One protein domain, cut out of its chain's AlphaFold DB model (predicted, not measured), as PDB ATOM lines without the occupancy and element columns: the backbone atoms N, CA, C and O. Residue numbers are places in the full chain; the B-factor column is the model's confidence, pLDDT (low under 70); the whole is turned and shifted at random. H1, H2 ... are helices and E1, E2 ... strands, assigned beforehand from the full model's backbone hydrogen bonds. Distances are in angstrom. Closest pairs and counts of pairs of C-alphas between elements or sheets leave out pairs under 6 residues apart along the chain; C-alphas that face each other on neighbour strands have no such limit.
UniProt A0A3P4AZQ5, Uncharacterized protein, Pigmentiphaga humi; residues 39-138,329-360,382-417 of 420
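Overview. This is residues 39 to 138, 329 to 360 and 382 to 417 of the 420 residues of an uncharacterized protein of Pigmentiphaga humi (UniProt A0A3P4AZQ5). With little regular structure and long loops, two antiparallel three-stranded sheets lie partly face to face: strongly twisted E1-E8-E7 and smaller E2-E3-E4, a meander, each strand the antiparallel neighbour of the one before. E6 and H2 lie toward one end. The 168 printed residues, under half in named elements, hold E1 E2 E3 E4 E5 H1 E6 H2 E7 E8: mostly strand, compact, radius of gyration of the C-alphas 16.6 A, spans 47 by 37 by 28 A.

Arrangement. E8, residues 407 to 416, neighbours E1, 39 to 46 (N 43 and O 411, 2.9 A), and E7, 387 to 397 (N 389 and O 414, 3.0 A). E3, 74 to 78, forms hairpins with E2, 53 to 57 (N 54 and O 76, 3.0 A), and E4, 83 to 87 (N 75 and O 86, 2.8 A). H1, 112 to 115, only grazes the first sheet; Trp 112 and His 391 of E7 have the closest C-alphas, 6.5 A. E5, 102 to 104, and E6, 348 to 351, pair with no named strand. In H2, 354 to 359, every O i to N i+4 pair is within hydrogen-bond range; H1 is too short for one.

Along the chain. E1 spans 22.7 A from (209.276, 228.909, 362.759), E7 29.8 A; E8 spans 28.8 A, ending at (213.768, 223.210, 357.578).

Size, cuts and confidence. Residues 139 to 328 and 361 to 381 are cut out, C-alpha gaps 8.4 A and 36.2 A. Links E2 to E3 and E4 to E5 are long. Residues 94 to 97 have pLDDT under 70.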
ATOM      1  N   LYS A  39     210.718 228.678 362.917       96.44
ATOM      2  CA  LYS A  39     209.276 228.909 362.759       96.44
ATOM      3  C   LYS A  39     208.928 230.393 362.674       96.44
ATOM      4  O   LYS A  39     209.635 231.221 363.249       96.44
ATOM      5  N   ASN A  40     207.787 230.698 362.062       95.56
ATOM      6  CA  ASN A  40     207.189 232.032 361.964       95.56
ATOM      7  C   ASN A  40     208.131 233.069 361.329       95.56
ATOM      8  O   ASN A  40     208.155 234.233 361.735       95.56
ATOM      9  N   GLY A  41     208.935 232.639 360.356       97.94
ATOM     10  CA  GLY A  41     209.697 233.549 359.518       97.94
ATOM     11  C   GLY A  41     208.757 234.406 358.676       97.94
ATOM     12  O   GLY A  41     207.676 233.963 358.282       97.94
ATOM     13  N   THR A  42     209.164 235.643 358.403       98.38
ATOM     14  CA  THR A  42     208.423 236.547 357.524       98.38
ATOM     15  C   THR A  42     209.338 237.137 356.464       98.38
ATOM     16  O   THR A  42     210.502 237.449 356.721       98.38
ATOM     17  N   TRP A  43     208.796 237.294 355.262       98.62
ATOM     18  CA  TRP A  43     209.402 238.081 354.196       98.62
ATOM     19  C   TRP A  43     208.399 239.136 353.749       98.62
ATOM     20  O   TRP A  43     207.349 238.811 353.192       98.62
ATOM     21  N   THR A  44     208.718 240.397 354.035       98.69
ATOM     22  CA  THR A  44     207.878 241.553 353.721       98.69
ATOM     23  C   THR A  44     208.595 242.461 352.737       98.69
ATOM     24  O   THR A  44     209.729 242.863 352.988       98.69
ATOM     25  N   PHE A  45     207.914 242.827 351.656       98.44
ATOM     26  CA  PHE A  45     208.442 243.726 350.635       98.44
ATOM     27  C   PHE A  45     207.322 244.545 349.994       98.44
ATOM     28  O   PHE A  45     206.154 244.146 349.977       98.44
ATOM     29  N   GLN A  46     207.677 245.703 349.442       98.19
ATOM     30  CA  GLN A  46     206.774 246.458 348.580       98.19
ATOM     31  C   GLN A  46     206.769 245.819 347.188       98.19
ATOM     32  O   GLN A  46     207.834 245.631 346.598       98.19
ATOM     33  N   LEU A  47     205.589 245.499 346.650       97.44
ATOM     34  CA  LEU A  47     205.465 244.933 345.309       97.44
ATOM     35  C   LEU A  47     206.093 245.911 344.296       97.44
ATOM     36  O   LEU A  47     205.673 247.071 344.237       97.44
ATOM     37  N   PRO A  48     207.099 245.482 343.513       96.44
ATOM     38  CA  PRO A  48     207.811 246.389 342.627       96.44
ATOM     39  C   PRO A  48     206.983 246.707 341.370       96.44
ATOM     40  O   PRO A  48     205.876 246.196 341.173       96.44
ATOM     41  N   ALA A  49     207.520 247.556 340.492       96.06
ATOM     42  CA  ALA A  49     206.889 247.877 339.212       96.06
ATOM     43  C   ALA A  49     206.663 246.626 338.339       96.06
ATOM     44  O   ALA A  49     207.342 245.610 338.491       96.06
ATOM     45  N   ALA A  50     205.713 246.700 337.400       95.12
ATOM     46  CA  ALA A  50     205.410 245.585 336.504       95.12
ATOM     47  C   ALA A  50     206.660 245.094 335.751       95.12
ATOM     48  O   ALA A  50     207.423 245.892 335.207       95.12
ATOM     49  N   GLY A  51     206.850 243.776 335.711       91.69
ATOM     50  CA  GLY A  51     208.002 243.119 335.095       91.69
ATOM     51  C   GLY A  51     209.250 243.054 335.979       91.69
ATOM     52  O   GLY A  51     210.205 242.381 335.601       91.69
ATOM     53  N   VAL A  52     209.254 243.702 337.147       95.81
ATOM     54  CA  VAL A  52     210.362 243.634 338.106       95.81
ATOM     55  C   VAL A  52     210.146 242.471 339.076       95.81
ATOM     56  O   VAL A  52     209.017 242.201 339.504       95.81
ATOM     57  N   SER A  53     211.241 241.794 339.422       95.88
ATOM     58  CA  SER A  53     211.256 240.675 340.361       95.88
ATOM     59  C   SER A  53     211.995 241.018 341.651       95.88
ATOM     60  O   SER A  53     212.988 241.743 341.629       95.88
ATOM     61  N   VAL A  54     211.540 240.424 342.752       97.50
ATOM     62  CA  VAL A  54     212.290 240.293 344.008       97.50
ATOM     63  C   VAL A  54     212.481 238.811 344.313       97.50
ATOM     64  O   VAL A  54     211.616 237.995 343.986       97.50
ATOM     65  N   CYS A  55     213.617 238.457 344.901       97.56
ATOM     66  CA  CYS A  55     213.999 237.075 345.170       97.56
ATOM     67  C   CYS A  55     214.488 236.943 346.595       97.56
ATOM     68  O   CYS A  55     215.255 237.793 347.031       97.56
ATOM     69  N   TYR A  56     214.072 235.895 347.292       98.38
ATOM     70  CA  TYR A  56     214.376 235.696 348.702       98.38
ATOM     71  C   TYR A  56     215.007 234.335 348.945       98.38
ATOM     72  O   TYR A  56     214.589 233.340 348.355       98.38
ATOM     73  N   ASP A  57     216.006 234.337 349.811       97.69
ATOM     74  CA  ASP A  57     216.678 233.177 350.382       97.69
ATOM     75  C   ASP A  57     216.160 233.005 351.818       97.69
ATOM     76  O   ASP A  57     216.317 233.902 352.662       97.69
ATOM     77  N   PHE A  58     215.496 231.882 352.091       97.56
ATOM     78  CA  PHE A  58     214.922 231.595 353.403       97.56
ATOM     79  C   PHE A  58     215.997 231.259 354.442       97.56
ATOM     80  O   PHE A  58     215.819 231.599 355.616       97.56
ATOM     81  N   ASP A  59     217.108 230.639 354.037       96.19
ATOM     82  CA  ASP A  59     218.202 230.252 354.928       96.19
ATOM     83  C   ASP A  59     218.964 231.479 355.440       96.19
ATOM     84  O   ASP A  59     219.169 231.630 356.651       96.19
ATOM     85  N   THR A  60     219.337 232.403 354.548       96.19
ATOM     86  CA  THR A  60     220.026 233.647 354.939       96.19
ATOM     87  C   THR A  60     219.075 234.766 355.355       96.19
ATOM     88  O   THR A  60     219.520 235.754 355.955       96.19
ATOM     89  N   LYS A  61     217.772 234.596 355.095       96.25
ATOM     90  CA  LYS A  61     216.686 235.541 355.398       96.25
ATOM     91  C   LYS A  61     216.865 236.887 354.707       96.25
ATOM     92  O   LYS A  61     216.584 237.942 355.290       96.25
ATOM     93  N   LYS A  62     217.370 236.864 353.476       96.94
ATOM     94  CA  LYS A  62     217.737 238.060 352.714       96.94
ATOM     95  C   LYS A  62     217.214 237.992 351.295       96.94
ATOM     96  O   LYS A  62     217.082 236.927 350.702       96.94
ATOM     97  N   GLU A  63     216.967 239.171 350.737       97.81
ATOM     98  CA  GLU A  63     216.724 239.284 349.309       97.81
ATOM     99  C   GLU A  63     218.030 239.117 348.525       97.81
ATOM    100  O   GLU A  63     219.059 239.711 348.859       97.81
ATOM    101  N   VAL A  64     217.975 238.320 347.461       96.25
ATOM    102  CA  VAL A  64     219.096 238.063 346.558       96.25
ATOM    103  C   VAL A  64     219.000 239.015 345.373       96.25
ATOM    104  O   VAL A  64     218.106 238.915 344.527       96.25
ATOM    105  N   ALA A  65     219.944 239.953 345.305       92.88
ATOM    106  CA  ALA A  65     219.976 240.968 344.262       92.88
ATOM    107  C   ALA A  65     220.030 240.341 342.856       92.88
ATOM    108  O   ALA A  65     220.835 239.454 342.566       92.88
ATOM    109  N   GLY A  66     219.153 240.821 341.974       88.44
ATOM    110  CA  GLY A  66     219.099 240.393 340.576       88.44
ATOM    111  C   GLY A  66     218.615 238.959 340.349       88.44
ATOM    112  O   GLY A  66     218.607 238.535 339.198       88.44
ATOM    113  N   CYS A  67     218.204 238.223 341.393       91.88
ATOM    114  CA  CYS A  67     217.733 236.840 341.259       91.88
ATOM    115  C   CYS A  67     218.751 235.917 340.560       91.88
ATOM    116  O   CYS A  67     218.384 235.090 339.724       91.88
ATOM    117  N   THR A  68     220.041 236.108 340.850       89.31
ATOM    118  CA  THR A  68     221.143 235.374 340.207       89.31
ATOM    119  C   THR A  68     221.708 234.285 341.117       89.31
ATOM    120  O   THR A  68     221.566 234.349 342.338       89.31
ATOM    121  N   GLY A  69     222.345 233.278 340.513       89.94
ATOM    122  CA  GLY A  69     222.915 232.137 341.229       89.94
ATOM    123  C   GLY A  69     221.870 231.198 341.836       89.94
ATOM    124  O   GLY A  69     220.672 231.278 341.550       89.94
ATOM    125  N   THR A  70     222.340 230.301 342.700       92.44
ATOM    126  CA  THR A  70     221.519 229.251 343.323       92.44
ATOM    127  C   THR A  70     220.939 229.632 344.683       92.44
ATOM    128  O   THR A  70     220.199 228.834 345.230       92.44
ATOM    129  N   ALA A  71     221.268 230.811 345.220       93.06
ATOM    130  CA  ALA A  71     220.971 231.150 346.615       93.06
ATOM    131  C   ALA A  71     219.529 231.591 346.887       93.06
ATOM    132  O   ALA A  71     219.065 231.538 348.013       93.06
ATOM    133  N   TRP A  72     218.808 232.089 345.880       95.94
ATOM    134  CA  TRP A  72     217.401 232.433 346.084       95.94
ATOM    135  C   TRP A  72     216.529 231.182 346.025       95.94
ATOM    136  O   TRP A  72     216.825 230.269 345.260       95.94
ATOM    137  N   ASP A  73     215.417 231.191 346.753       97.25
ATOM    138  CA  ASP A  73     214.473 230.073 346.833       97.25
ATOM    139  C   ASP A  73     213.149 230.404 346.153       97.25
ATOM    140  O   ASP A  73     212.630 229.620 345.355       97.25
ATOM    141  N   LEU A  74     212.613 231.595 346.452       97.81
ATOM    142  CA  LEU A  74     211.342 232.090 345.936       97.81
ATOM    143  C   LEU A  74     211.536 233.442 345.249       97.81
ATOM    144  O   LEU A  74     212.054 234.393 345.832       97.81
ATOM    145  N   LYS A  75     211.060 233.535 344.009       97.44
ATOM    146  CA  LYS A  75     211.003 234.757 343.208       97.44
ATOM    147  C   LYS A  75     209.561 235.207 343.043       97.44
ATOM    148  O   LYS A  75     208.710 234.417 342.643       97.44
ATOM    149  N   VAL A  76     209.309 236.493 343.261       97.81
ATOM    150  CA  VAL A  76     208.022 237.142 343.001       97.81
ATOM    151  C   VAL A  76     208.204 238.154 341.876       97.81
ATOM    152  O   VAL A  76     208.976 239.099 342.016       97.81
ATOM    153  N   THR A  77     207.491 237.971 340.765       96.38
ATOM    154  CA  THR A  77     207.509 238.889 339.614       96.38
ATOM    155  C   THR A  77     206.200 239.658 339.540       96.38
ATOM    156  O   THR A  77     205.131 239.062 339.385       96.38
ATOM    157  N   SER A  78     206.288 240.984 339.626       96.62
ATOM    158  CA  SER A  78     205.130 241.875 339.645       96.62
ATOM    159  C   SER A  78     204.474 242.017 338.270       96.62
ATOM    160  O   SER A  78     205.140 242.152 337.243       96.62
ATOM    161  N   ALA A  79     203.146 242.075 338.263       93.44
ATOM    162  CA  ALA A  79     202.309 242.521 337.152       93.44
ATOM    163  C   ALA A  79     201.561 243.817 337.533       93.44
ATOM    164  O   ALA A  79     200.382 243.994 337.224       93.44
ATOM    165  N   SER A  80     202.244 244.717 338.252       88.44
ATOM    166  CA  SER A  80     201.739 245.957 338.865       88.44
ATOM    167  C   SER A  80     200.806 245.755 340.054       88.44
ATOM    168  O   SER A  80     201.025 246.369 341.091       88.44
ATOM    169  N   ARG A  81     199.744 244.959 339.900       92.00
ATOM    170  CA  ARG A  81     198.732 244.753 340.951       92.00
ATOM    171  C   ARG A  81     198.704 243.328 341.475       92.00
ATOM    172  O   ARG A  81     198.290 243.120 342.603       92.00
ATOM    173  N   THR A  82     199.089 242.367 340.645       95.38
ATOM    174  CA  THR A  82     199.216 240.950 340.992       95.38
ATOM    175  C   THR A  82     200.674 240.529 340.849       95.38
ATOM    176  O   THR A  82     201.515 241.322 340.417       95.38
ATOM    177  N   ALA A  83     200.980 239.279 341.184       96.31
ATOM    178  CA  ALA A  83     202.308 238.725 340.987       96.31
ATOM    179  C   ALA A  83     202.250 237.260 340.551       96.31
ATOM    180  O   ALA A  83     201.232 236.589 340.722       96.31
ATOM    181  N   THR A  84     203.365 236.787 340.003       96.00
ATOM    182  CA  THR A  84     203.638 235.364 339.757       96.00
ATOM    183  C   THR A  84     204.811 234.919 340.615       96.00
ATOM    184  O   THR A  84     205.711 235.717 340.893       96.00
ATOM    185  N   LEU A  85     204.780 233.664 341.053       97.12
ATOM    186  CA  LEU A  85     205.751 233.072 341.969       97.12
ATOM    187  C   LEU A  85     206.551 231.984 341.254       97.12
ATOM    188  O   LEU A  85     205.991 231.211 340.481       97.12
ATOM    189  N   TRP A  86     207.849 231.920 341.516       96.00
ATOM    190  CA  TRP A  86     208.770 231.011 340.836       96.00
ATOM    191  C   TRP A  86     209.766 230.440 341.838       96.00
ATOM    192  O   TRP A  86     210.227 231.162 342.722       96.00
ATOM    193  N   THR A  87     210.109 229.169 341.694       95.81
ATOM    194  CA  THR A  87     211.164 228.518 342.484       95.81
ATOM    195  C   THR A  87     212.507 228.658 341.782       95.81
ATOM    196  O   THR A  87     212.540 228.828 340.570       95.81
ATOM    197  N   ASN A  88     213.632 228.571 342.490       93.81
ATOM    198  CA  ASN A  88     214.937 228.527 341.824       93.81
ATOM    199  C   ASN A  88     215.208 227.148 341.239       93.81
ATOM    200  O   ASN A  88     215.893 226.313 341.829       93.81
ATOM    201  N   SER A  89     214.581 226.880 340.101       88.50
ATOM    202  CA  SER A  89     214.630 225.589 339.441       88.50
ATOM    203  C   SER A  89     214.355 225.711 337.947       88.50
ATOM    204  O   SER A  89     213.925 226.757 337.457       88.50
ATOM    205  N   GLY A  90     214.628 224.630 337.216       82.06
ATOM    206  CA  GLY A  90     214.245 224.469 335.814       82.06
ATOM    207  C   GLY A  90     214.431 225.732 334.964       82.06
ATOM    208  O   GLY A  90     215.530 226.278 334.906       82.06
ATOM    209  N   THR A  91     213.382 226.190 334.278       79.19
ATOM    210  CA  THR A  91     213.469 227.322 333.330       79.19
ATOM    211  C   THR A  91     213.388 228.706 333.965       79.19
ATOM    212  O   THR A  91     213.657 229.695 333.287       79.19
ATOM    213  N   SER A  92     213.014 228.809 335.240       78.69
ATOM    214  CA  SER A  92     212.961 230.091 335.945       78.69
ATOM    215  C   SER A  92     214.296 230.461 336.606       78.69
ATOM    216  O   SER A  92     214.465 231.623 336.994       78.69
ATOM    217  N   SER A  93     215.230 229.509 336.704       72.38
ATOM    218  CA  SER A  93     216.628 229.712 337.100       72.38
ATOM    219  C   SER A  93     217.518 230.181 335.940       72.38
ATOM    220  O   SER A  93     217.176 230.018 334.768       72.38
ATOM    221  N   SER A  94     218.663 230.794 336.265       65.62
ATOM    222  CA  SER A  94     219.653 231.167 335.249       65.62
ATOM    223  C   SER A  94     220.232 229.909 334.598       65.62
ATOM    224  O   SER A  94     220.546 228.946 335.302       65.62
ATOM    225  N   PRO A  95     220.470 229.915 333.282       57.75
ATOM    226  CA  PRO A  95     221.090 228.776 332.625       57.75
ATOM    227  C   PRO A  95     222.537 228.486 333.039       57.75
ATOM    228  O   PRO A  95     222.986 227.350 332.916       57.75
ATOM    229  N   SER A  96     223.268 229.478 333.559       56.16
ATOM    230  CA  SER A  96     224.618 229.274 334.107       56.16
ATOM    231  C   SER A  96     224.625 228.592 335.477       56.16
ATOM    232  O   SER A  96     225.622 227.979 335.835       56.16
ATOM    233  N   ASP A  97     223.523 228.701 336.224       61.50
ATOM    234  CA  ASP A  97     223.418 228.333 337.637       61.50
ATOM    235  C   ASP A  97     222.004 227.814 337.916       61.50
ATOM    236  O   ASP A  97     221.190 228.467 338.573       61.50
ATOM    237  N   THR A  98     221.683 226.648 337.348       71.75
ATOM    238  CA  THR A  98     220.365 226.034 337.526       71.75
ATOM    239  C   THR A  98     220.192 225.610 338.980       71.75
ATOM    240  O   THR A  98     220.808 224.638 339.430       71.75
ATOM    241  N   GLY A  99     219.346 226.334 339.712       84.31
ATOM    242  CA  GLY A  99     218.950 225.946 341.056       84.31
ATOM    243  C   GLY A  99     218.271 224.573 341.071       84.31
ATOM    244  O   GLY A  99     217.691 224.102 340.088       84.31
ATOM    245  N   LYS A 100     218.374 223.896 342.209       90.75
ATOM    246  CA  LYS A 100     217.809 222.568 342.482       90.75
ATOM    247  C   LYS A 100     216.487 222.643 343.245       90.75
ATOM    248  O   LYS A 100     216.055 221.626 343.804       90.75
ATOM    249  N   GLY A 101     215.881 223.825 343.293       93.94
ATOM    250  CA  GLY A 101     214.622 224.053 343.973       93.94
ATOM    251  C   GLY A 101     213.452 223.352 343.293       93.94
ATOM    252  O   GLY A 101     213.603 222.559 342.359       93.94
ATOM    253  N   GLY A 102     212.259 223.659 343.771       93.94
ATOM    254  CA  GLY A 102     211.013 223.127 343.238       93.94
ATOM    255  C   GLY A 102     209.903 223.254 344.265       93.94
ATOM    256  O   GLY A 102     210.162 223.525 345.438       93.94
ATOM    257  N   ALA A 103     208.667 223.070 343.827       96.38
ATOM    258  CA  ALA A 103     207.496 223.180 344.683       96.38
ATOM    259  C   ALA A 103     206.774 221.837 344.784       96.38
ATOM    260  O   ALA A 103     206.552 221.156 343.779       96.38
ATOM    261  N   PHE A 104     206.410 221.464 346.003       94.25
ATOM    262  CA  PHE A 104     205.521 220.351 346.275       94.25
ATOM    263  C   PHE A 104     204.084 220.875 346.316       94.25
ATOM    264  O   PHE A 104     203.662 221.506 347.287       94.25
ATOM    265  N   GLY A 105     203.379 220.669 345.199       89.25
ATOM    266  CA  GLY A 105     202.033 221.190 344.976       89.25
ATOM    267  C   GLY A 105     201.969 222.715 344.823       89.25
ATOM    268  O   GLY A 105     202.887 223.463 345.170       89.25
ATOM    269  N   GLY A 106     200.863 223.189 344.267       92.38
ATOM    270  CA  GLY A 106     200.485 224.594 344.225       92.38
ATOM    271  C   GLY A 106     199.618 225.010 345.419       92.38
ATOM    272  O   GLY A 106     199.199 224.179 346.225       92.38
ATOM    273  N   PRO A 107     199.244 226.297 345.502       95.31
ATOM    274  CA  PRO A 107     198.409 226.820 346.588       95.31
ATOM    275  C   PRO A 107     196.987 226.235 346.630       95.31
ATOM    276  O   PRO A 107     196.238 226.521 347.554       95.31
ATOM    277  N   PHE A 108     196.559 225.462 345.629       96.31
ATOM    278  CA  PHE A 108     195.280 224.747 345.676       96.31
ATOM    279  C   PHE A 108     195.391 223.301 346.142       96.31
ATOM    280  O   PHE A 108     194.349 222.686 346.378       96.31
ATOM    281  N   ASP A 109     196.611 222.782 346.242       94.56
ATOM    282  CA  ASP A 109     196.867 221.392 346.600       94.56
ATOM    283  C   ASP A 109     197.038 221.240 348.111       94.56
ATOM    284  O   ASP A 109     196.637 220.216 348.655       94.56
ATOM    285  N   HIS A 110     197.541 222.283 348.789       94.31
ATOM    286  CA  HIS A 110     197.793 222.252 350.227       94.31
ATOM    287  C   HIS A 110     197.273 223.486 350.966       94.31
ATOM    288  O   HIS A 110     197.405 224.633 350.524       94.31
ATOM    289  N   THR A 111     196.734 223.244 352.161       97.06
ATOM    290  CA  THR A 111     196.444 224.319 353.123       97.06
ATOM    291  C   THR A 111     197.646 224.578 354.028       97.06
ATOM    292  O   THR A 111     198.437 223.679 354.306       97.06
ATOM    293  N   TRP A 112     197.770 225.794 354.560       97.25
ATOM    294  CA  TRP A 112     198.796 226.120 355.551       97.25
ATOM    295  C   TRP A 112     198.720 225.192 356.772       97.25
ATOM    296  O   TRP A 112     199.734 224.649 357.205       97.25
ATOM    297  N   THR A 113     197.510 224.930 357.275       96.56
ATOM    298  CA  THR A 113     197.273 224.013 358.401       96.56
ATOM    299  C   THR A 113     197.750 222.591 358.103       96.56
ATOM    300  O   THR A 113     198.351 221.948 358.960       96.56
ATOM    301  N   GLU A 114     197.512 222.091 356.890       95.50
ATOM    302  CA  GLU A 114     198.005 220.782 356.456       95.50
ATOM    303  C   GLU A 114     199.534 220.757 356.393       95.50
ATOM    304  O   GLU A 114     200.158 219.876 356.983       95.50
ATOM    305  N   LEU A 115     200.159 221.759 355.768       95.88
ATOM    306  CA  LEU A 115     201.620 221.881 355.708       95.88
ATOM    307  C   LEU A 115     202.256 221.969 357.101       95.88
ATOM    308  O   LEU A 115     203.392 221.534 357.301       95.88
ATOM    309  N   GLN A 116     201.526 222.482 358.095       94.81
ATOM    310  CA  GLN A 116     201.985 222.509 359.480       94.81
ATOM    311  C   GLN A 116     202.125 221.113 360.119       94.81
ATOM    312  O   GLN A 116     202.887 220.960 361.083       94.81
ATOM    313  N   THR A 117     201.458 220.095 359.563       93.50
ATOM    314  CA  THR A 117     201.571 218.692 359.998       93.50
ATOM    315  C   THR A 117     202.839 218.004 359.490       93.50
ATOM    316  O   THR A 117     203.328 217.088 360.150       93.50
ATOM    317  N   TYR A 118     203.431 218.485 358.389       94.44
ATOM    318  CA  TYR A 118     204.706 217.977 357.886       94.44
ATOM    319  C   TYR A 118     205.812 218.304 358.892       94.44
ATOM    320  O   TYR A 118     206.098 219.469 359.184       94.44
ATOM    321  N   LYS A 119     206.413 217.251 359.453       95.00
ATOM    322  CA  LYS A 119     207.561 217.340 360.366       95.00
ATOM    323  C   LYS A 119     208.894 217.252 359.638       95.00
ATOM    324  O   LYS A 119     209.894 217.720 360.161       95.00
ATOM    325  N   ASP A 120     208.896 216.702 358.432       95.19
ATOM    326  CA  ASP A 120     210.041 216.635 357.538       95.19
ATOM    327  C   ASP A 120     209.528 216.832 356.111       95.19
ATOM    328  O   ASP A 120     208.620 216.130 355.671       95.19
ATOM    329  N   ALA A 121     210.106 217.786 355.392       94.94
ATOM    330  CA  ALA A 121     209.813 218.072 353.994       94.94
ATOM    331  C   ALA A 121     210.045 216.876 353.050       94.94
ATOM    332  O   ALA A 121     209.583 216.866 351.911       94.94
ATOM    333  N   THR A 122     210.774 215.858 353.492       93.25
ATOM    334  CA  THR A 122     211.127 214.687 352.683       93.25
ATOM    335  C   THR A 122     210.353 213.431 353.069       93.25
ATOM    336  O   THR A 122     210.657 212.356 352.556       93.25
ATOM    337  N   VAL A 123     209.352 213.540 353.947       93.06
ATOM    338  CA  VAL A 123     208.582 212.401 354.462       93.06
ATOM    339  C   VAL A 123     207.090 212.711 354.405       93.06
ATOM    340  O   VAL A 123     206.650 213.779 354.825       93.06
ATOM    341  N   ASP A 124     206.306 211.761 353.904       88.88
ATOM    342  CA  ASP A 124     204.850 211.841 353.937       88.88
ATOM    343  C   ASP A 124     204.363 211.660 355.388       88.88
ATOM    344  O   ASP A 124     204.617 210.609 355.987       88.88
ATOM    345  N   PRO A 125     203.657 212.642 355.978       88.38
ATOM    346  CA  PRO A 125     203.189 212.556 357.358       88.38
ATOM    347  C   PRO A 125     202.143 211.455 357.578       88.38
ATOM    348  O   PRO A 125     201.990 211.002 358.712       88.38
ATOM    349  N   ALA A 126     201.426 211.017 356.536       86.56
ATOM    350  CA  ALA A 126     200.409 209.977 356.655       86.56
ATOM    351  C   ALA A 126     201.022 208.571 356.691       86.56
ATOM    352  O   ALA A 126     200.632 207.746 357.518       86.56
ATOM    353  N   SER A 127     201.979 208.288 355.801       87.56
ATOM    354  CA  SER A 127     202.602 206.962 355.686       87.56
ATOM    355  C   SER A 127     203.931 206.820 356.433       87.56
ATOM    356  O   SER A 127     204.394 205.698 356.637       87.56
ATOM    357  N   GLY A 128     204.584 207.927 356.798       87.50
ATOM    358  CA  GLY A 128     205.949 207.940 357.329       87.50
ATOM    359  C   GLY A 128     207.022 207.554 356.302       87.50
ATOM    360  O   GLY A 128     208.188 207.396 356.663       87.50
ATOM    361  N   SER A 129     206.649 207.381 355.031       88.88
ATOM    362  CA  SER A 129     207.566 206.987 353.960       88.88
ATOM    363  C   SER A 129     208.276 208.196 353.359       88.88
ATOM    364  O   SER A 129     207.731 209.299 353.318       88.88
ATOM    365  N   ALA A 130     209.491 207.982 352.851       91.06
ATOM    366  CA  ALA A 130     210.224 209.019 352.136       91.06
ATOM    367  C   ALA A 130     209.456 209.461 350.879       91.06
ATOM    368  O   ALA A 130     209.037 208.632 350.067       91.06
ATOM    369  N   LEU A 131     209.312 210.771 350.704       86.25
ATOM    370  CA  LEU A 131     208.762 211.366 349.497       86.25
ATOM    371  C   LEU A 131     209.763 211.202 348.343       86.25
ATOM    372  O   LEU A 131     210.948 211.520 348.501       86.25
ATOM    373  N   PRO A 132     209.321 210.752 347.156       84.00
ATOM    374  CA  PRO A 132     210.171 210.755 345.974       84.00
ATOM    375  C   PRO A 132     210.651 212.175 345.659       84.00
ATOM    376  O   PRO A 132     209.851 213.102 345.642       84.00
ATOM    377  N   ALA A 133     211.926 212.362 345.305       78.38
ATOM    378  CA  ALA A 133     212.454 213.695 344.972       78.38
ATOM    379  C   ALA A 133     211.661 214.415 343.858       78.38
ATOM    380  O   ALA A 133     211.617 215.640 343.824       78.38
ATOM    381  N   ALA A 134     211.008 213.651 342.975       77.19
ATOM    382  CA  ALA A 134     210.189 214.159 341.878       77.19
ATOM    383  C   ALA A 134     208.903 214.883 342.318       77.19
ATOM    384  O   ALA A 134     208.305 215.562 341.490       77.19
ATOM    385  N   VAL A 135     208.473 214.770 343.585       84.50
ATOM    386  CA  VAL A 135     207.299 215.521 344.071       84.50
ATOM    387  C   VAL A 135     207.562 217.029 344.120       84.50
ATOM    388  O   VAL A 135     206.626 217.819 344.027       84.50
ATOM    389  N   TYR A 136     208.834 217.431 344.207       91.62
ATOM    390  CA  TYR A 136     209.261 218.817 344.050       91.62
ATOM    391  C   TYR A 136     209.351 219.147 342.570       91.62
ATOM    392  O   TYR A 136     210.372 218.932 341.916       91.62
ATOM    393  N   THR A 137     208.249 219.665 342.043       87.81
ATOM    394  CA  THR A 137     208.138 220.012 340.634       87.81
ATOM    395  C   THR A 137     208.953 221.270 340.373       87.81
ATOM    396  O   THR A 137     208.715 222.314 340.985       87.81
ATOM    397  N   ALA A 138     209.930 221.159 339.477       88.81
ATOM    398  CA  ALA A 138     210.679 222.307 338.994       88.81
ATOM    399  C   ALA A 138     209.799 223.185 338.091       88.81
ATOM    400  O   ALA A 138     208.916 222.687 337.390       88.81
ATOM    401  N   VAL A 329     203.871 225.232 339.226       91.31
ATOM    402  CA  VAL A 329     202.734 224.795 340.054       91.31
ATOM    403  C   VAL A 329     202.323 225.873 341.064       91.31
ATOM    404  O   VAL A 329     201.176 225.905 341.500       91.31
ATOM    405  N   LEU A 330     203.210 226.833 341.361       95.88
ATOM    406  CA  LEU A 330     202.903 228.010 342.173       95.88
ATOM    407  C   LEU A 330     201.979 229.021 341.468       95.88
ATOM    408  O   LEU A 330     201.444 229.900 342.138       95.88
ATOM    409  N   ASN A 331     201.759 228.904 340.152       94.56
ATOM    410  CA  ASN A 331     200.907 229.801 339.359       94.56
ATOM    411  C   ASN A 331     199.731 229.041 338.708       94.56
ATOM    412  O   ASN A 331     199.649 228.986 337.475       94.56
ATOM    413  N   PRO A 332     198.823 228.425 339.490       90.69
ATOM    414  CA  PRO A 332     197.711 227.677 338.922       90.69
ATOM    415  C   PRO A 332     196.728 228.597 338.184       90.69
ATOM    416  O   PRO A 332     196.635 229.798 338.450       90.69
ATOM    417  N   ALA A 333     195.936 228.012 337.282       90.06
ATOM    418  CA  ALA A 333     194.795 228.711 336.701       90.06
ATOM    419  C   ALA A 333     193.823 229.140 337.811       90.06
ATOM    420  O   ALA A 333     193.520 228.359 338.719       90.06
ATOM    421  N   TYR A 334     193.329 230.376 337.728       94.38
ATOM    422  CA  TYR A 334     192.401 230.888 338.725       94.38
ATOM    423  C   TYR A 334     191.055 230.149 338.681       94.38
ATOM    424  O   TYR A 334     190.644 229.607 337.651       94.38
ATOM    425  N   ARG A 335     190.340 230.162 339.805       96.62
ATOM    426  CA  ARG A 335     188.968 229.653 339.945       96.62
ATOM    427  C   ARG A 335     187.998 230.825 340.119       96.62
ATOM    428  O   ARG A 335     188.374 231.844 340.686       96.62
ATOM    429  N   GLY A 336     186.753 230.677 339.668       96.50
ATOM    430  CA  GLY A 336     185.703 231.701 339.796       96.50
ATOM    431  C   GLY A 336     185.351 232.408 338.482       96.50
ATOM    432  O   GLY A 336     186.021 232.232 337.462       96.50
ATOM    433  N   THR A 337     184.275 233.197 338.515       97.31
ATOM    434  CA  THR A 337     183.700 233.875 337.342       97.31
ATOM    435  C   THR A 337     183.788 235.389 337.496       97.31
ATOM    436  O   THR A 337     183.245 235.952 338.443       97.31
ATOM    437  N   TYR A 338     184.439 236.068 336.547       96.25
ATOM    438  CA  TYR A 338     184.626 237.522 336.598       96.25
ATOM    439  C   TYR A 338     183.287 238.265 336.721       96.25
ATOM    440  O   TYR A 338     182.346 237.983 335.980       96.25
ATOM    441  N   GLY A 339     183.210 239.231 337.638       95.06
ATOM    442  CA  GLY A 339     182.002 240.020 337.896       95.06
ATOM    443  C   GLY A 339     180.947 239.318 338.757       95.06
ATOM    444  O   GLY A 339     180.017 239.987 339.194       95.06
ATOM    445  N   VAL A 340     181.096 238.016 339.025       96.75
ATOM    446  CA  VAL A 340     180.130 237.207 339.788       96.75
ATOM    447  C   VAL A 340     180.744 236.686 341.084       96.75
ATOM    448  O   VAL A 340     180.155 236.846 342.147       96.75
ATOM    449  N   ASP A 341     181.946 236.120 341.001       97.31
ATOM    450  CA  ASP A 341     182.716 235.602 342.128       97.31
ATOM    451  C   ASP A 341     184.099 236.273 342.167       97.31
ATOM    452  O   ASP A 341     184.605 236.717 341.129       97.31
ATOM    453  N   PRO A 342     184.774 236.318 343.331       97.50
ATOM    454  CA  PRO A 342     186.195 236.633 343.365       97.50
ATOM    455  C   PRO A 342     186.981 235.614 342.531       97.50
ATOM    456  O   PRO A 342     186.738 234.410 342.629       97.50
ATOM    457  N   LEU A 343     187.949 236.085 341.743       98.38
ATOM    458  CA  LEU A 343     188.880 235.198 341.049       98.38
ATOM    459  C   LEU A 343     189.943 234.732 342.046       98.38
ATOM    460  O   LEU A 343     190.746 235.536 342.518       98.38
ATOM    461  N   ASP A 344     189.936 233.451 342.388       98.19
ATOM    462  CA  ASP A 344     190.868 232.840 343.331       98.19
ATOM    463  C   ASP A 344     192.106 232.334 342.588       98.19
ATOM    464  O   ASP A 344     191.982 231.481 341.713       98.19
ATOM    465  N   TYR A 345     193.286 232.852 342.927       97.38
ATOM    466  CA  TYR A 345     194.588 232.443 342.378       97.38
ATOM    467  C   TYR A 345     195.348 231.506 343.331       97.38
ATOM    468  O   TYR A 345     196.539 231.248 343.154       97.38
ATOM    469  N   GLY A 346     194.689 231.031 344.387       97.50
ATOM    470  CA  GLY A 346     195.275 230.189 345.417       97.50
ATOM    471  C   GLY A 346     195.997 231.010 346.478       97.50
ATOM    472  O   GLY A 346     195.608 230.928 347.635       97.50
ATOM    473  N   TRP A 347     196.984 231.830 346.096       98.25
ATOM    474  CA  TRP A 347     197.724 232.712 347.020       98.25
ATOM    475  C   TRP A 347     196.946 233.958 347.430       98.25
ATOM    476  O   TRP A 347     197.108 234.465 348.534       98.25
ATOM    477  N   PHE A 348     196.126 234.480 346.522       98.38
ATOM    478  CA  PHE A 348     195.321 235.680 346.716       98.38
ATOM    479  C   PHE A 348     194.021 235.565 345.922       98.38
ATOM    480  O   PHE A 348     193.912 234.783 344.974       98.38
ATOM    481  N   LYS A 349     193.038 236.381 346.291       98.44
ATOM    482  CA  LYS A 349     191.772 236.530 345.571       98.44
ATOM    483  C   LYS A 349     191.684 237.920 344.973       98.44
ATOM    484  O   LYS A 349     192.088 238.889 345.609       98.44
ATOM    485  N   TYR A 350     191.149 238.010 343.764       98.06
ATOM    486  CA  TYR A 350     190.884 239.256 343.061       98.06
ATOM    487  C   TYR A 350     189.390 239.555 343.029       98.06
ATOM    488  O   TYR A 350     188.586 238.739 342.580       98.06
ATOM    489  N   TYR A 351     189.036 240.757 343.463       98.31
ATOM    490  CA  TYR A 351     187.663 241.221 343.589       98.31
ATOM    491  C   TYR A 351     187.384 242.222 342.474       98.31
ATOM    492  O   TYR A 351     187.840 243.361 342.514       98.31
ATOM    493  N   SER A 352     186.669 241.797 341.432       97.88
ATOM    494  CA  SER A 352     186.449 242.621 340.235       97.88
ATOM    495  C   SER A 352     185.496 243.798 340.455       97.88
ATOM    496  O   SER A 352     185.531 244.745 339.678       97.88
ATOM    497  N   THR A 353     184.650 243.749 341.484       98.25
ATOM    498  CA  THR A 353     183.674 244.798 341.814       98.25
ATOM    499  C   THR A 353     183.785 245.187 343.285       98.25
ATOM    500  O   THR A 353     184.266 244.406 344.107       98.25
ATOM    501  N   ALA A 354     183.326 246.395 343.611       97.94
ATOM    502  CA  ALA A 354     183.348 246.902 344.978       97.94
ATOM    503  C   ALA A 354     182.394 246.110 345.896       97.94
ATOM    504  O   ALA A 354     182.755 245.757 347.013       97.94
ATOM    505  N   GLU A 355     181.239 245.677 345.374       98.38
ATOM    506  CA  GLU A 355     180.310 244.781 346.077       98.38
ATOM    507  C   GLU A 355     180.977 243.465 346.510       98.38
ATOM    508  O   GLU A 355     180.830 243.035 347.657       98.38
ATOM    509  N   LEU A 356     181.756 242.836 345.618       98.31
ATOM    510  CA  LEU A 356     182.494 241.615 345.946       98.31
ATOM    511  C   LEU A 356     183.547 241.862 347.031       98.31
ATOM    512  O   LEU A 356     183.728 241.008 347.900       98.31
ATOM    513  N   ALA A 357     184.224 243.013 346.988       98.06
ATOM    514  CA  ALA A 357     185.204 243.403 347.996       98.06
ATOM    515  C   ALA A 357     184.534 243.606 349.370       98.06
ATOM    516  O   ALA A 357     184.929 242.968 350.348       98.06
ATOM    517  N   VAL A 358     183.455 244.391 349.436       97.94
ATOM    518  CA  VAL A 358     182.699 244.656 350.673       97.94
ATOM    519  C   VAL A 358     182.139 243.370 351.276       97.94
ATOM    520  O   VAL A 358     182.246 243.158 352.484       97.94
ATOM    521  N   LYS A 359     181.608 242.457 350.452       97.62
ATOM    522  CA  LYS A 359     181.118 241.145 350.912       97.62
ATOM    523  C   LYS A 359     182.213 240.304 351.578       97.62
ATOM    524  O   LYS A 359     181.909 239.466 352.423       97.62
ATOM    525  N   ALA A 360     183.474 240.528 351.214       95.88
ATOM    526  CA  ALA A 360     184.640 239.892 351.819       95.88
ATOM    527  C   ALA A 360     185.257 240.699 352.980       95.88
ATOM    528  O   ALA A 360     186.322 240.330 353.468       95.88
ATOM    529  N   GLY A 382     216.979 226.753 346.567       94.56
ATOM    530  CA  GLY A 382     217.730 226.803 345.313       94.56
ATOM    531  C   GLY A 382     219.015 225.972 345.327       94.56
ATOM    532  O   GLY A 382     219.367 225.361 344.316       94.56
ATOM    533  N   GLU A 383     219.675 225.821 346.473       93.38
ATOM    534  CA  GLU A 383     220.807 224.901 346.645       93.38
ATOM    535  C   GLU A 383     220.374 223.430 346.735       93.38
ATOM    536  O   GLU A 383     221.169 222.511 346.492       93.38
ATOM    537  N   GLY A 384     219.094 223.188 347.024       93.00
ATOM    538  CA  GLY A 384     218.460 221.873 347.035       93.00
ATOM    539  C   GLY A 384     218.610 221.082 348.335       93.00
ATOM    540  O   GLY A 384     218.304 219.885 348.334       93.00
ATOM    541  N   ASN A 385     219.088 221.690 349.416       93.94
ATOM    542  CA  ASN A 385     219.318 221.034 350.709       93.94
ATOM    543  C   ASN A 385     218.483 221.610 351.868       93.94
ATOM    544  O   ASN A 385     218.480 220.999 352.935       93.94
ATOM    545  N   SER A 386     217.748 222.702 351.656       96.94
ATOM    546  CA  SER A 386     216.789 223.291 352.597       96.94
ATOM    547  C   SER A 386     215.360 223.275 352.042       96.94
ATOM    548  O   SER A 386     215.133 223.052 350.845       96.94
ATOM    549  N   TYR A 387     214.380 223.468 352.928       97.81
ATOM    550  CA  TYR A 387     212.961 223.450 352.580       97.81
ATOM    551  C   TYR A 387     212.163 224.447 353.418       97.81
ATOM    552  O   TYR A 387     212.300 224.487 354.639       97.81
ATOM    553  N   ALA A 388     211.252 225.184 352.794       98.38
ATOM    554  CA  ALA A 388     210.340 226.090 353.474       98.38
ATOM    555  C   ALA A 388     208.890 225.724 353.156       98.38
ATOM    556  O   ALA A 388     208.520 225.595 351.992       98.38
ATOM    557  N   ARG A 389     208.034 225.611 354.172       98.00
ATOM    558  CA  ARG A 389     206.585 225.720 353.947       98.00
ATOM    559  C   ARG A 389     206.223 227.194 353.951       98.00
ATOM    560  O   ARG A 389     206.635 227.907 354.864       98.00
ATOM    561  N   VAL A 390     205.468 227.643 352.954       98.56
ATOM    562  CA  VAL A 390     205.230 229.069 352.685       98.56
ATOM    563  C   VAL A 390     203.745 229.339 352.450       98.56
ATOM    564  O   VAL A 390     203.065 228.572 351.767       98.56
ATOM    565  N   HIS A 391     203.252 230.461 352.978       98.56
ATOM    566  CA  HIS A 391     201.919 231.006 352.700       98.56
ATOM    567  C   HIS A 391     201.984 232.528 352.488       98.56
ATOM    568  O   HIS A 391     202.846 233.209 353.051       98.56
ATOM    569  N   LEU A 392     201.078 233.082 351.676       98.69
ATOM    570  CA  LEU A 392     200.943 234.535 351.546       98.69
ATOM    571  C   LEU A 392     200.067 235.045 352.692       98.69
ATOM    572  O   LEU A 392     198.849 234.889 352.666       98.69
ATOM    573  N   ASN A 393     200.696 235.632 353.707       98.19
ATOM    574  CA  ASN A 393     200.025 236.022 354.941       98.19
ATOM    575  C   ASN A 393     199.167 237.285 354.764       98.19
ATOM    576  O   ASN A 393     198.026 237.328 355.224       98.19
ATOM    577  N   SER A 394     199.691 238.316 354.094       98.38
ATOM    578  CA  SER A 394     198.951 239.565 353.879       98.38
ATOM    579  C   SER A 394     199.375 240.331 352.626       98.38
ATOM    580  O   SER A 394     200.505 240.224 352.146       98.38
ATOM    581  N   ILE A 395     198.433 241.133 352.119       98.44
ATOM    582  CA  ILE A 395     198.661 242.202 351.144       98.44
ATOM    583  C   ILE A 395     198.037 243.465 351.734       98.44
ATOM    584  O   ILE A 395     196.856 243.466 352.086       98.44
ATOM    585  N   THR A 396     198.819 244.531 351.861       98.00
ATOM    586  CA  THR A 396     198.372 245.808 352.426       98.00
ATOM    587  C   THR A 396     198.607 246.928 351.429       98.00
ATOM    588  O   THR A 396     199.700 247.063 350.892       98.00
ATOM    589  N   TYR A 397     197.583 247.741 351.198       98.12
ATOM    590  CA  TYR A 397     197.650 248.918 350.339       98.12
ATOM    591  C   TYR A 397     198.078 250.140 351.152       98.12
ATOM    592  O   TYR A 397     197.619 250.316 352.282       98.12
ATOM    593  N   ALA A 398     198.930 250.988 350.577       97.94
ATOM    594  CA  ALA A 398     199.332 252.256 351.183       97.94
ATOM    595  C   ALA A 398     198.132 253.199 351.357       97.94
ATOM    596  O   ALA A 398     198.013 253.852 352.391       97.94
ATOM    597  N   ASP A 399     197.217 253.209 350.383       97.62
ATOM    598  CA  ASP A 399     195.873 253.755 350.538       97.62
ATOM    599  C   ASP A 399     194.843 252.650 350.243       97.62
ATOM    600  O   ASP A 399     194.677 252.252 349.087       97.62
ATOM    601  N   PRO A 400     194.118 252.137 351.254       95.12
ATOM    602  CA  PRO A 400     193.123 251.084 351.061       95.12
ATOM    603  C   PRO A 400     191.926 251.518 350.201       95.12
ATOM    604  O   PRO A 400     191.124 250.665 349.823       95.12
ATOM    605  N   ARG A 401     191.778 252.815 349.900       95.31
ATOM    606  CA  ARG A 401     190.747 253.345 348.997       95.31
ATOM    607  C   ARG A 401     191.211 253.467 347.543       95.31
ATOM    608  O   ARG A 401     190.406 253.816 346.685       95.31
ATOM    609  N   ASP A 402     192.473 253.152 347.263       96.25
ATOM    610  CA  ASP A 402     193.070 253.224 345.933       96.25
ATOM    611  C   ASP A 402     193.715 251.880 345.557       96.25
ATOM    612  O   ASP A 402     194.761 251.486 346.079       96.25
ATOM    613  N   ASN A 403     193.095 251.181 344.602       93.94
ATOM    614  CA  ASN A 403     193.563 249.884 344.099       93.94
ATOM    615  C   ASN A 403     194.884 249.952 343.306       93.94
ATOM    616  O   ASN A 403     195.446 248.901 342.972       93.94
ATOM    617  N   SER A 404     195.357 251.160 342.992       95.06
ATOM    618  CA  SER A 404     196.623 251.436 342.319       95.06
ATOM    619  C   SER A 404     197.723 251.873 343.285       95.06
ATOM    620  O   SER A 404     198.888 251.952 342.889       95.06
ATOM    621  N   SER A 405     197.379 252.106 344.556       96.69
ATOM    622  CA  SER A 405     198.356 252.473 345.570       96.69
ATOM    623  C   SER A 405     199.365 251.348 345.810       96.69
ATOM    624  O   SER A 405     199.116 250.167 345.543       96.69
ATOM    625  N   ALA A 406     200.539 251.736 346.307       97.62
ATOM    626  CA  ALA A 406     201.620 250.810 346.600       97.62
ATOM    627  C   ALA A 406     201.146 249.665 347.504       97.62
ATOM    628  O   ALA A 406     200.515 249.897 348.535       97.62
ATOM    629  N   GLN A 407     201.496 248.435 347.136       98.06
ATOM    630  CA  GLN A 407     201.162 247.247 347.911       98.06
ATOM    631  C   GLN A 407     202.385 246.746 348.671       98.06
ATOM    632  O   GLN A 407     203.469 246.644 348.104       98.06
ATOM    633  N   THR A 408     202.198 246.359 349.926       98.56
ATOM    634  CA  THR A 408     203.171 245.612 350.725       98.56
ATOM    635  C   THR A 408     202.684 244.179 350.872       98.56
ATOM    636  O   THR A 408     201.585 243.949 351.376       98.56
ATOM    637  N   TRP A 409     203.481 243.225 350.406       98.62
ATOM    638  CA  TRP A 409     203.198 241.795 350.490       98.62
ATOM    639  C   TRP A 409     204.011 241.202 351.634       98.62
ATOM    640  O   TRP A 409     205.170 241.566 351.822       98.62
ATOM    641  N   THR A 410     203.406 240.303 352.407       98.75
ATOM    642  CA  THR A 410     204.093 239.570 353.476       98.75
ATOM    643  C   THR A 410     203.849 238.082 353.325       98.75
ATOM    644  O   THR A 410     202.722 237.615 353.492       98.75
ATOM    645  N   PHE A 411     204.911 237.335 353.053       98.81
ATOM    646  CA  PHE A 411     204.919 235.881 353.146       98.81
ATOM    647  C   PHE A 411     205.273 235.454 354.567       98.81
ATOM    648  O   PHE A 411     206.163 236.037 355.187       98.81
ATOM    649  N   GLY A 412     204.580 234.433 355.065       98.62
ATOM    650  CA  GLY A 412     204.983 233.686 356.252       98.62
ATOM    651  C   GLY A 412     205.627 232.365 355.844       98.62
ATOM    652  O   GLY A 412     205.264 231.791 354.810       98.62
ATOM    653  N   TYR A 413     206.583 231.878 356.631       98.69
ATOM    654  CA  TYR A 413     207.211 230.584 356.388       98.69
ATOM    655  C   TYR A 413     207.723 229.907 357.661       98.69
ATOM    656  O   TYR A 413     208.093 230.560 358.638       98.69
ATOM    657  N   ASP A 414     207.805 228.579 357.606       98.56
ATOM    658  CA  ASP A 414     208.632 227.792 358.517       98.56
ATOM    659  C   ASP A 414     209.706 227.082 357.694       98.56
ATOM    660  O   ASP A 414     209.407 226.501 356.649       98.56
ATOM    661  N   LEU A 415     210.946 227.121 358.171       98.31
ATOM    662  CA  LEU A 415     212.130 226.627 357.480       98.31
ATOM    663  C   LEU A 415     212.673 225.370 358.169       98.31
ATOM    664  O   LEU A 415     212.906 225.342 359.382       98.31
ATOM    665  N   GLN A 416     212.884 224.344 357.351       97.88
ATOM    666  CA  GLN A 416     213.768 223.210 357.578       97.88
ATOM    667  C   GLN A 416     215.118 223.559 356.935       97.88
ATOM    668  O   GLN A 416     215.240 223.473 355.711       97.88
ATOM    669  N   PRO A 417     216.113 223.998 357.729       95.69
ATOM    670  CA  PRO A 417     217.386 224.466 357.192       95.69
ATOM    671  C   PRO A 417     218.181 223.333 356.548       95.69
ATOM    672  O   PRO A 417     217.932 222.150 356.819       95.69
TER     673      PRO A 417